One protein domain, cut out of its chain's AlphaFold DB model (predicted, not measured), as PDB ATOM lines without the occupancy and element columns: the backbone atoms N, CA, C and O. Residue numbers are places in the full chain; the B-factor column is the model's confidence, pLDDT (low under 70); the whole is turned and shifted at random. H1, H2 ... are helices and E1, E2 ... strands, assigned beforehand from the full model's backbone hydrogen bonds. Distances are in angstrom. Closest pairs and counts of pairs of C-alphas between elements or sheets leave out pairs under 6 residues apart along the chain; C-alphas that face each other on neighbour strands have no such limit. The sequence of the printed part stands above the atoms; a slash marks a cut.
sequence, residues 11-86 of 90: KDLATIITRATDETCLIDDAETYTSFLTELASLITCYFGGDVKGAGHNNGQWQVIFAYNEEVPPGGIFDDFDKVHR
ATOM      1  N   LYS A  11     -48.106   9.149  11.485       92.00
ATOM      2  CA  LYS A  11     -48.211  10.612  11.359       92.00
ATOM      3  C   LYS A  11     -47.809  11.352  12.632       92.00
ATOM      4  O   LYS A  11     -47.181  12.411  12.550       92.00
ATOM      5  N   ASP A  12     -48.148  10.808  13.801       92.19
ATOM      6  CA  ASP A  12     -47.715  11.377  15.081       92.19
ATOM      7  C   ASP A  12     -46.189  11.312  15.209       92.19
ATOM      8  O   ASP A  12     -45.562  12.300  15.589       92.19
ATOM      9  N   LEU A  13     -45.587  10.173  14.849       89.69
ATOM     10  CA  LEU A  13     -44.135   9.983  14.872       89.69
ATOM     11  C   LEU A  13     -43.425  10.930  13.898       89.69
ATOM     12  O   LEU A  13     -42.474  11.601  14.298       89.69
ATOM     13  N   ALA A  14     -43.921  11.051  12.663       87.44
ATOM     14  CA  ALA A  14     -43.391  11.994  11.680       87.44
ATOM     15  C   ALA A  14     -43.427  13.437  12.211       87.44
ATOM     16  O   ALA A  14     -42.424  14.143  12.161       87.44
ATOM     17  N   THR A  15     -44.549  13.843  12.814       89.56
ATOM     18  CA  THR A  15     -44.703  15.180  13.406       89.56
ATOM     19  C   THR A  15     -43.710  15.422  14.544       89.56
ATOM     20  O   THR A  15     -43.140  16.506  14.643       89.56
ATOM     21  N   ILE A  16     -43.487  14.430  15.413       87.62
ATOM     22  CA  ILE A  16     -42.521  14.531  16.516       87.62
ATOM     23  C   ILE A  16     -41.103  14.732  15.975       87.62
ATOM     24  O   ILE A  16     -40.398  15.614  16.463       87.62
ATOM     25  N   ILE A  17     -40.706  13.958  14.962       86.94
ATOM     26  CA  ILE A  17     -39.382  14.067  14.335       86.94
ATOM     27  C   ILE A  17     -39.208  15.448  13.698       86.94
ATOM     28  O   ILE A  17     -38.225  16.115  14.001       86.94
ATOM     29  N   THR A  18     -40.175  15.911  12.896       86.56
ATOM     30  CA  THR A  18     -40.126  17.242  12.265       86.56
ATOM     31  C   THR A  18     -39.967  18.348  13.301       86.56
ATOM     32  O   THR A  18     -39.120  19.225  13.153       86.56
ATOM     33  N   ARG A  19     -40.738  18.295  14.392       84.69
ATOM     34  CA  ARG A  19     -40.613  19.285  15.465       84.69
ATOM     35  C   ARG A  19     -39.254  19.213  16.150       84.69
ATOM     36  O   ARG A  19     -38.672  20.255  16.401       84.69
ATOM     37  N   ALA A  20     -38.728  18.021  16.419       82.88
ATOM     38  CA  ALA A  20     -37.411  17.869  17.033       82.88
ATOM     39  C   ALA A  20     -36.275  18.426  16.155       82.88
ATOM     40  O   ALA A  20     -35.298  18.937  16.696       82.88
ATOM     41  N   THR A  21     -36.398  18.348  14.825       82.00
ATOM     42  CA  THR A  21     -35.382  18.860  13.891       82.00
ATOM     43  C   THR A  21     -35.521  20.352  13.580       82.00
ATOM     44  O   THR A  21     -34.506  21.012  13.368       82.00
ATOM     45  N   ASP A  22     -36.746  20.890  13.566       80.88
ATOM     46  CA  ASP A  22     -37.021  22.296  13.224       80.88
ATOM     47  C   ASP A  22     -37.039  23.212  14.459       80.88
ATOM     48  O   ASP A  22     -36.577  24.354  14.416       80.88
ATOM     49  N   GLU A  23     -37.558  22.718  15.583       74.44
ATOM     50  CA  GLU A  23     -37.584  23.405  16.873       74.44
ATOM     51  C   GLU A  23     -36.343  22.977  17.680       74.44
ATOM     52  O   GLU A  23     -36.448  22.268  18.681       74.44
ATOM     53  N   THR A  24     -35.143  23.423  17.272       59.22
ATOM     54  CA  THR A  24     -33.857  23.102  17.945       59.22
ATOM     55  C   THR A  24     -33.810  23.460  19.442       59.22
ATOM     56  O   THR A  24     -32.845  23.135  20.120       59.22
ATOM     57  N   CYS A  25     -34.834  24.136  19.968       59.03
ATOM     58  CA  CYS A  25     -35.034  24.467  21.378       59.03
ATOM     59  C   CYS A  25     -35.677  23.350  22.223       59.03
ATOM     60  O   CYS A  25     -35.915  23.560  23.408       59.03
ATOM     61  N   LEU A  26     -36.020  22.190  21.646       62.62
ATOM     62  CA  LEU A  26     -36.558  21.058  22.419       62.62
ATOM     63  C   LEU A  26     -35.463  20.168  23.024       62.62
ATOM     64  O   LEU A  26     -35.728  19.439  23.980       62.62
ATOM     65  N   ILE A  27     -34.249  20.217  22.472       70.56
ATOM     66  CA  ILE A  27     -33.094  19.445  22.931       70.56
ATOM     67  C   ILE A  27     -31.947  20.427  23.172       70.56
ATOM     68  O   ILE A  27     -31.172  20.742  22.274       70.56
ATOM     69  N   ASP A  28     -31.855  20.917  24.406       72.31
ATOM     70  CA  ASP A  28     -30.894  21.958  24.796       72.31
ATOM     71  C   ASP A  28     -29.454  21.440  24.975       72.31
ATOM     72  O   ASP A  28     -28.533  22.218  25.230       72.31
ATOM     73  N   ASP A  29     -29.246  20.128  24.853       84.19
ATOM     74  CA  ASP A  29     -27.957  19.477  25.055       84.19
ATOM     75  C   ASP A  29     -27.392  18.896  23.750       84.19
ATOM     76  O   ASP A  29     -28.025  18.102  23.051       84.19
ATOM     77  N   ALA A  30     -26.156  19.289  23.445       83.31
ATOM     78  CA  ALA A  30     -25.448  18.919  22.226       83.31
ATOM     79  C   ALA A  30     -25.203  17.404  22.120       83.31
ATOM     80  O   ALA A  30     -25.295  16.842  21.026       83.31
ATOM     81  N   GLU A  31     -24.902  16.734  23.234       87.62
ATOM     82  CA  GLU A  31     -24.673  15.285  23.267       87.62
ATOM     83  C   GLU A  31     -25.982  14.521  23.023       87.62
ATOM     84  O   GLU A  31     -26.037  13.602  22.201       87.62
ATOM     85  N   THR A  32     -27.065  14.974  23.650       87.50
ATOM     86  CA  THR A  32     -28.416  14.440  23.464       87.50
ATOM     87  C   THR A  32     -28.885  14.613  22.021       87.50
ATOM     88  O   THR A  32     -29.392  13.664  21.425       87.50
ATOM     89  N   TYR A  33     -28.662  15.782  21.414       87.69
ATOM     90  CA  TYR A  33     -29.041  16.017  20.019       87.69
ATOM     91  C   TYR A  33     -28.209  15.174  19.044       87.69
ATOM     92  O   TYR A  33     -28.744  14.597  18.099       87.69
ATOM     93  N   THR A  34     -26.908  15.022  19.311       88.69
ATOM     94  CA  THR A  34     -26.024  14.125  18.545       88.69
ATOM     95  C   THR A  34     -26.511  12.678  18.615       88.69
ATOM     96  O   THR A  34     -26.516  11.971  17.603       88.69
ATOM     97  N   SER A  35     -26.953  12.242  19.796       89.69
ATOM     98  CA  SER A  35     -27.468  10.890  20.028       89.69
ATOM     99  C   SER A  35     -28.790  10.669  19.293       89.69
ATOM    100  O   SER A  35     -28.901   9.715  18.526       89.69
ATOM    101  N   PHE A  36     -29.736  11.610  19.412       88.94
ATOM    102  CA  PHE A  36     -30.997  11.605  18.662       88.94
ATOM    103  C   PHE A  36     -30.765  11.472  17.151       88.94
ATOM    104  O   PHE A  36     -31.345  10.602  16.503       88.94
ATOM    105  N   LEU A  37     -29.872  12.293  16.590       89.19
ATOM    106  CA  LEU A  37     -29.551  12.238  15.165       89.19
ATOM    107  C   LEU A  37     -28.892  10.916  14.759       89.19
ATOM    108  O   LEU A  37     -29.204  10.391  13.693       89.19
ATOM    109  N   THR A  38     -28.011  10.364  15.595       90.56
ATOM    110  CA  THR A  38     -27.342   9.075  15.341       90.56
ATOM    111  C   THR A  38     -28.338   7.911  15.342       90.56
ATOM    112  O   THR A  38     -28.261   7.026  14.486       90.56
ATOM    113  N   GLU A  39     -29.295   7.911  16.269       90.38
ATOM    114  CA  GLU A  39     -30.349   6.895  16.351       90.38
ATOM    115  C   GLU A  39     -31.327   6.996  15.178       90.38
ATOM    116  O   GLU A  39     -31.624   5.987  14.532       90.38
ATOM    117  N   LEU A  40     -31.766   8.214  14.838       89.25
ATOM    118  CA  LEU A  40     -32.628   8.466  13.682       89.25
ATOM    119  C   LEU A  40     -31.958   8.006  12.380       89.25
ATOM    120  O   LEU A  40     -32.556   7.294  11.575       89.25
ATOM    121  N   ALA A  41     -30.689   8.363  12.205       87.19
ATOM    122  CA  ALA A  41     -29.855   7.931  11.094       87.19
ATOM    123  C   ALA A  41     -29.724   6.404  11.006       87.19
ATOM    124  O   ALA A  41     -29.842   5.844   9.918       87.19
ATOM    125  N   SER A  42     -29.538   5.726  12.141       87.31
ATOM    126  CA  SER A  42     -29.450   4.263  12.191       87.31
ATOM    127  C   SER A  42     -30.758   3.598  11.762       87.31
ATOM    128  O   SER A  42     -30.738   2.603  11.042       87.31
ATOM    129  N   LEU A  43     -31.907   4.158  12.154       86.25
ATOM    130  CA  LEU A  43     -33.216   3.665  11.724       86.25
ATOM    131  C   LEU A  43     -33.400   3.805  10.205       86.25
ATOM    132  O   LEU A  43     -33.853   2.864   9.553       86.25
ATOM    133  N   ILE A  44     -32.984   4.940   9.637       82.81
ATOM    134  CA  ILE A  44     -32.990   5.174   8.186       82.81
ATOM    135  C   ILE A  44     -32.087   4.152   7.481       82.81
ATOM    136  O   ILE A  44     -32.535   3.485   6.549       82.81
ATOM    137  N   THR A  45     -30.845   3.959   7.932       79.81
ATOM    138  CA  THR A  45     -29.923   3.012   7.280       79.81
ATOM    139  C   THR A  45     -30.306   1.551   7.467       79.81
ATOM    140  O   THR A  45     -30.008   0.740   6.598       79.81
ATOM    141  N   CYS A  46     -30.999   1.192   8.549       80.12
ATOM    142  CA  CYS A  46     -31.576  -0.145   8.701       80.12
ATOM    143  C   CYS A  46     -32.613  -0.450   7.612       80.12
ATOM    144  O   CYS A  46     -32.716  -1.594   7.176       80.12
ATOM    145  N   TYR A  47     -33.382   0.553   7.183       75.31
ATOM    146  CA  TYR A  47     -34.425   0.376   6.175       75.31
ATOM    147  C   TYR A  47     -33.887   0.503   4.742       75.31
ATOM    148  O   TYR A  47     -34.204  -0.318   3.885       75.31
ATOM    149  N   PHE A  48     -33.047   1.508   4.489       73.88
ATOM    150  CA  PHE A  48     -32.564   1.863   3.148       73.88
ATOM    151  C   PHE A  48     -31.132   1.387   2.846       73.88
ATOM    152  O   PHE A  48     -30.639   1.571   1.735       73.88
ATOM    153  N   GLY A  49     -30.445   0.781   3.813       73.62
ATOM    154  CA  GLY A  49     -29.074   0.289   3.679       73.62
ATOM    155  C   GLY A  49     -27.994   1.360   3.884       73.62
ATOM    156  O   GLY A  49     -28.093   2.488   3.406       73.62
ATOM    157  N   GLY A  50     -26.927   0.988   4.590       78.81
ATOM    158  CA  GLY A  50     -25.783   1.847   4.909       78.81
ATOM    159  C   GLY A  50     -25.353   1.707   6.369       78.81
ATOM    160  O   GLY A  50     -25.954   0.955   7.128       78.81
ATOM    161  N   ASP A  51     -24.330   2.466   6.757       82.31
ATOM    162  CA  ASP A  51     -23.811   2.529   8.123       82.31
ATOM    163  C   ASP A  51     -23.654   3.975   8.585       82.31
ATOM    164  O   ASP A  51     -23.050   4.795   7.887       82.31
ATOM    165  N   VAL A  52     -24.058   4.269   9.817       87.62
ATOM    166  CA  VAL A  52     -23.717   5.537  10.471       87.62
ATOM    167  C   VAL A  52     -22.247   5.517  10.905       87.62
ATOM    168  O   VAL A  52     -21.787   4.575  11.549       87.62
ATOM    169  N   LYS A  53     -21.483   6.555  10.548       87.88
ATOM    170  CA  LYS A  53     -20.062   6.713  10.922       87.88
ATOM    171  C   LYS A  53     -19.833   7.753  12.013       87.88
ATOM    172  O   LYS A  53     -18.800   7.715  12.675       87.88
ATOM    173  N   GLY A  54     -20.782   8.659  12.214       86.88
ATOM    174  CA  GLY A  54     -20.754   9.626  13.305       86.88
ATOM    175  C   GLY A  54     -21.703  10.789  13.063       86.88
ATOM    176  O   GLY A  54     -22.172  10.993  11.946       86.88
ATOM    177  N   ALA A  55     -21.957  11.567  14.107       89.56
ATOM    178  CA  ALA A  55     -22.770  12.774  14.058       89.56
ATOM    179  C   ALA A  55     -22.027  13.938  14.721       89.56
ATOM    180  O   ALA A  55     -21.138  13.733  15.549       89.56
ATOM    181  N   GLY A  56     -22.365  15.166  14.336       87.50
ATOM    182  CA  GLY A  56     -21.775  16.357  14.935       87.50
ATOM    183  C   GLY A  56     -22.249  17.652  14.295       87.50
ATOM    184  O   GLY A  56     -22.985  17.652  13.312       87.50
ATOM    185  N   HIS A  57     -21.805  18.771  14.860       87.44
ATOM    186  CA  HIS A  57     -22.137  20.103  14.371       87.44
ATOM    187  C   HIS A  57     -20.982  20.677  13.545       87.44
ATOM    188  O   HIS A  57     -19.873  20.847  14.053       87.44
ATOM    189  N   ASN A  58     -21.229  20.982  12.271       85.81
ATOM    190  CA  ASN A  58     -20.240  21.553  11.358       85.81
ATOM    191  C   ASN A  58     -20.893  22.604  10.453       85.81
ATOM    192  O   ASN A  58     -22.050  22.467  10.078       85.81
ATOM    193  N   ASN A  59     -20.162  23.663  10.094       85.44
ATOM    194  CA  ASN A  59     -20.659  24.744   9.230       85.44
ATOM    195  C   ASN A  59     -22.015  25.348   9.664       85.44
ATOM    196  O   ASN A  59     -22.818  25.749   8.827       85.44
ATOM    197  N   GLY A  60     -22.269  25.430  10.975       82.44
ATOM    198  CA  GLY A  60     -23.514  25.991  11.512       82.44
ATOM    199  C   GLY A  60     -24.728  25.064  11.413       82.44
ATOM    200  O   GLY A  60     -25.848  25.537  11.587       82.44
ATOM    201  N   GLN A  61     -24.525  23.781  11.105       84.12
ATOM    202  CA  GLN A  61     -25.590  22.792  10.998       84.12
ATOM    203  C   GLN A  61     -25.197  21.481  11.674       84.12
ATOM    204  O   GLN A  61     -24.037  21.061  11.675       84.12
ATOM    205  N   TRP A  62     -26.188  20.812  12.247       86.19
ATOM    206  CA  TRP A  62     -26.033  19.442  12.705       86.19
ATOM    207  C   TRP A  62     -26.090  18.482  11.522       86.19
ATOM    208  O   TRP A  62     -26.956  18.597  10.659       86.19
ATOM    209  N   GLN A  63     -25.163  17.534  11.485       88.25
ATOM    210  CA  GLN A  63     -25.003  16.594  10.384       88.25
ATOM    211  C   GLN A  63     -24.690  15.189  10.900       88.25
ATOM    212  O   GLN A  63     -24.061  15.017  11.946       88.25
ATOM    213  N   VAL A  64     -25.088  14.186  10.118       86.62
ATOM    214  CA  VAL A  64     -24.727  12.780  10.319       86.62
ATOM    215  C   VAL A  64     -23.990  12.282   9.086       86.62
ATOM    216  O   VAL A  64     -24.359  12.592   7.955       86.62
ATOM    217  N   ILE A  65     -22.921  11.529   9.313       83.94
ATOM    218  CA  ILE A  65     -22.091  10.938   8.274       83.94
ATOM    219  C   ILE A  65     -22.508   9.483   8.112       83.94
ATOM    220  O   ILE A  65     -22.501   8.714   9.076       83.94
ATOM    221  N   PHE A  66     -22.798   9.108   6.875       80.50
ATOM    222  CA  PHE A  66     -23.123   7.746   6.479       80.50
ATOM    223  C   PHE A  66     -22.027   7.196   5.570       80.50
ATOM    224  O   PHE A  66     -21.436   7.943   4.788       80.50
ATOM    225  N   ALA A  67     -21.777   5.893   5.636       75.50
ATOM    226  CA  ALA A  67     -21.094   5.179   4.566       75.50
ATOM    227  C   ALA A  67     -22.041   4.170   3.926       75.50
ATOM    228  O   ALA A  67     -22.906   3.594   4.581       75.50
ATOM    229  N   TYR A  68     -21.839   3.955   2.636       67.25
ATOM    230  CA  TYR A  68     -22.512   2.909   1.894       67.25
ATOM    231  C   TYR A  68     -21.946   1.538   2.276       67.25
ATOM    232  O   TYR A  68     -20.737   1.404   2.472       67.25
ATOM    233  N   ASN A  69     -22.813   0.530   2.348       63.56
ATOM    234  CA  ASN A  69     -22.383  -0.861   2.337       63.56
ATOM    235  C   ASN A  69     -22.495  -1.367   0.890       63.56
ATOM    236  O   ASN A  69     -23.568  -1.291   0.295       63.56
ATOM    237  N   GLU A  70     -21.388  -1.858   0.321       55.28
ATOM    238  CA  GLU A  70     -21.312  -2.357  -1.063       55.28
ATOM    239  C   GLU A  70     -22.292  -3.504  -1.363       55.28
ATOM    240  O   GLU A  70     -22.606  -3.755  -2.525       55.28
ATOM    241  N   GLU A  71     -22.830  -4.145  -0.322       57.66
ATOM    242  CA  GLU A  71     -23.819  -5.224  -0.403       57.66
ATOM    243  C   GLU A  71     -25.282  -4.748  -0.499       57.66
ATOM    244  O   GLU A  71     -26.187  -5.575  -0.636       57.66
ATOM    245  N   VAL A  72     -25.554  -3.440  -0.425       51.56
ATOM    246  CA  VAL A  72     -26.926  -2.912  -0.518       51.56
ATOM    247  C   VAL A  72     -27.410  -2.998  -1.977       51.56
ATOM    248  O   VAL A  72     -26.666  -2.651  -2.895       51.56
ATOM    249  N   PRO A  73     -28.644  -3.471  -2.241       51.28
ATOM    250  CA  PRO A  73     -29.198  -3.502  -3.592       51.28
ATOM    251  C   PRO A  73     -29.208  -2.105  -4.244       51.28
ATOM    252  O   PRO A  73     -29.285  -1.099  -3.534       51.28
ATOM    253  N   PRO A  74     -29.189  -2.008  -5.587       49.62
ATOM    254  CA  PRO A  74     -29.407  -0.732  -6.268       49.62
ATOM    255  C   PRO A  74     -30.740  -0.120  -5.799       49.62
ATOM    256  O   PRO A  74     -31.776  -0.772  -5.921       49.62
ATOM    257  N   GLY A  75     -30.698   1.090  -5.224       53.25
ATOM    258  CA  GLY A  75     -31.873   1.755  -4.634       53.25
ATOM    259  C   GLY A  75     -31.772   2.203  -3.166       53.25
ATOM    260  O   GLY A  75     -32.804   2.516  -2.581       53.25
ATOM    261  N   GLY A  76     -30.582   2.190  -2.546       58.81
ATOM    262  CA  GLY A  76     -30.396   2.534  -1.122       58.81
ATOM    263  C   GLY A  76     -30.615   4.016  -0.752       58.81
ATOM    264  O   GLY A  76     -31.244   4.754  -1.499       58.81
ATOM    265  N   ILE A  77     -30.047   4.496   0.370       58.75
ATOM    266  CA  ILE A  77     -30.271   5.863   0.932       58.75
ATOM    267  C   ILE A  77     -30.030   7.056  -0.023       58.75
ATOM    268  O   ILE A  77     -30.343   8.191   0.327       58.75
ATOM    269  N   PHE A  78     -29.414   6.823  -1.185       57.34
ATOM    270  CA  PHE A  78     -29.059   7.841  -2.179       57.34
ATOM    271  C   PHE A  78     -29.946   7.825  -3.424       57.34
ATOM    272  O   PHE A  78     -29.831   8.733  -4.247       57.34
ATOM    273  N   ASP A  79     -30.774   6.795  -3.594       56.81
ATOM    274  CA  ASP A  79     -31.741   6.782  -4.678       56.81
ATOM    275  C   ASP A  79     -32.962   7.598  -4.251       56.81
ATOM    276  O   ASP A  79     -33.303   7.653  -3.067       56.81
ATOM    277  N   ASP A  80     -33.615   8.260  -5.201       56.53
ATOM    278  CA  ASP A  80     -34.851   9.002  -4.944       56.53
ATOM    279  C   ASP A  80     -35.969   7.966  -4.741       56.53
ATOM    280  O   ASP A  80     -36.774   7.691  -5.635       56.53
ATOM    281  N   PHE A  81     -35.929   7.281  -3.594       49.88
ATOM    282  CA  PHE A  81     -36.743   6.111  -3.284       49.88
ATOM    283  C   PHE A  81     -38.228   6.435  -3.445       49.88
ATOM    284  O   PHE A  81     -38.970   5.644  -4.022       49.88
ATOM    285  N   ASP A  82     -38.634   7.648  -3.063       51.38
ATOM    286  CA  ASP A  82     -39.987   8.172  -3.253       51.38
ATOM    287  C   ASP A  82     -40.404   8.275  -4.729       51.38
ATOM    288  O   ASP A  82     -41.592   8.178  -5.035       51.38
ATOM    289  N   LYS A  83     -39.467   8.450  -5.669       53.88
ATOM    290  CA  LYS A  83     -39.761   8.448  -7.113       53.88
ATOM    291  C   LYS A  83     -39.803   7.051  -7.718       53.88
ATOM    292  O   LYS A  83     -40.554   6.847  -8.670       53.88
ATOM    293  N   VAL A  84     -39.005   6.113  -7.211       51.28
ATOM    294  CA  VAL A  84     -38.852   4.772  -7.810       51.28
ATOM    295  C   VAL A  84     -39.788   3.739  -7.171       51.28
ATOM    296  O   VAL A  84     -40.280   2.849  -7.861       51.28
ATOM    297  N   HIS A  85     -40.082   3.875  -5.877       47.44
ATOM    298  CA  HIS A  85     -40.815   2.898  -5.065       47.44
ATOM    299  C   HIS A  85     -42.077   3.476  -4.415       47.44
ATOM    300  O   HIS A  85     -42.616   2.867  -3.487       47.44
ATOM    301  N   ARG A  86     -42.568   4.628  -4.901       49.19
ATOM    302  CA  ARG A  86     -43.861   5.180  -4.479       49.19
ATOM    303  C   ARG A  86     -44.900   4.067  -4.548       49.19
ATOM    304  O   ARG A  86     -45.116   3.498  -5.620       49.19
TER     305      ARG A  86
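AT A GLANCE: This is residues 11 to 86 of the 90 residues of an uncharacterized protein of Geobacter sp. DSM 2909 (UniProt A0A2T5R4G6). A two-stranded hairpin, E1 and E2, has the long helix H2 packed over one of its faces, running slantwise along the strands, and two smaller parts are set away from this core. H1 lies beyond H2, with residues 11 to 16 sticking out, while after E2 a long loop, residues 68 to 80, leads to the short helix H3. The printed part has 76 residues with three named helices and two named strands, in the order H1, H2, E1, E2, H3; the sheet, E1 - E2, is antiparallel. The class is mixed, helices and strands. The whole is only just loose, close to compact, with a radius of gyration of the C-alphas of 13.8 A and spans of 38 by 28 by 20 A.

IN THESE COORDINATES: E1 is residues 51 to 58, 19.6 A from first to last C-alpha, beginning at C-alpha 51 at (-23.811, 2.529, 8.123). E2 is residues 61 to 67 and measures 19.3 A. H2, residues 30 to 48, is the longest helix at 26.6 A. H1, residues 11 to 22, measures 16.3 A and begins at C-alpha 11 at (-48.211, 10.612, 11.359). H3, residues 81 to 84, measures 5.2 A and ends at C-alpha 84 at (-38.852, 4.772, -7.810).

HOW THE PARTS SIT: E1 and E2 form a hairpin of antiparallel neighbours, with 159 degrees between their directions. N 53 and O 65 are 2.8 A apart, and N 58 and O 61 are 2.9 A apart, both within hydrogen-bond range. H2 and E1 have 12 pairs of C-alphas within 8 A; the closest C-alphas are those of Thr 34 and Ala 55, 5.7 A apart. H2 and E2 have 5 such pairs, the closest being the C-alphas of Thr 38 and Val 64, 6.8 A apart. H1 and H2 are near each other, with 8 pairs of C-alphas within 10 A but no pair within 8 A. H1 is apart from E1, E2 and H3, and H3 is apart from H2 and E1. In H1 and H2 every O i to N i+4 pair is within hydrogen-bond range; H3 is too short for such a pair.

THE WHOLE: The two C-alphas farthest apart, those of Asp 28 and Pro 74, are 38.5 A from each other. The printed part has no cut. The links from H2 to E1 and from E1 to E2 are tight, the link from H1 to H2 is short, and the link from E2 to H3, 13 residues, is long. The mean pLDDT of the printed part is 76.2, and residues 24 to 26 and 68 to 86 are under 70.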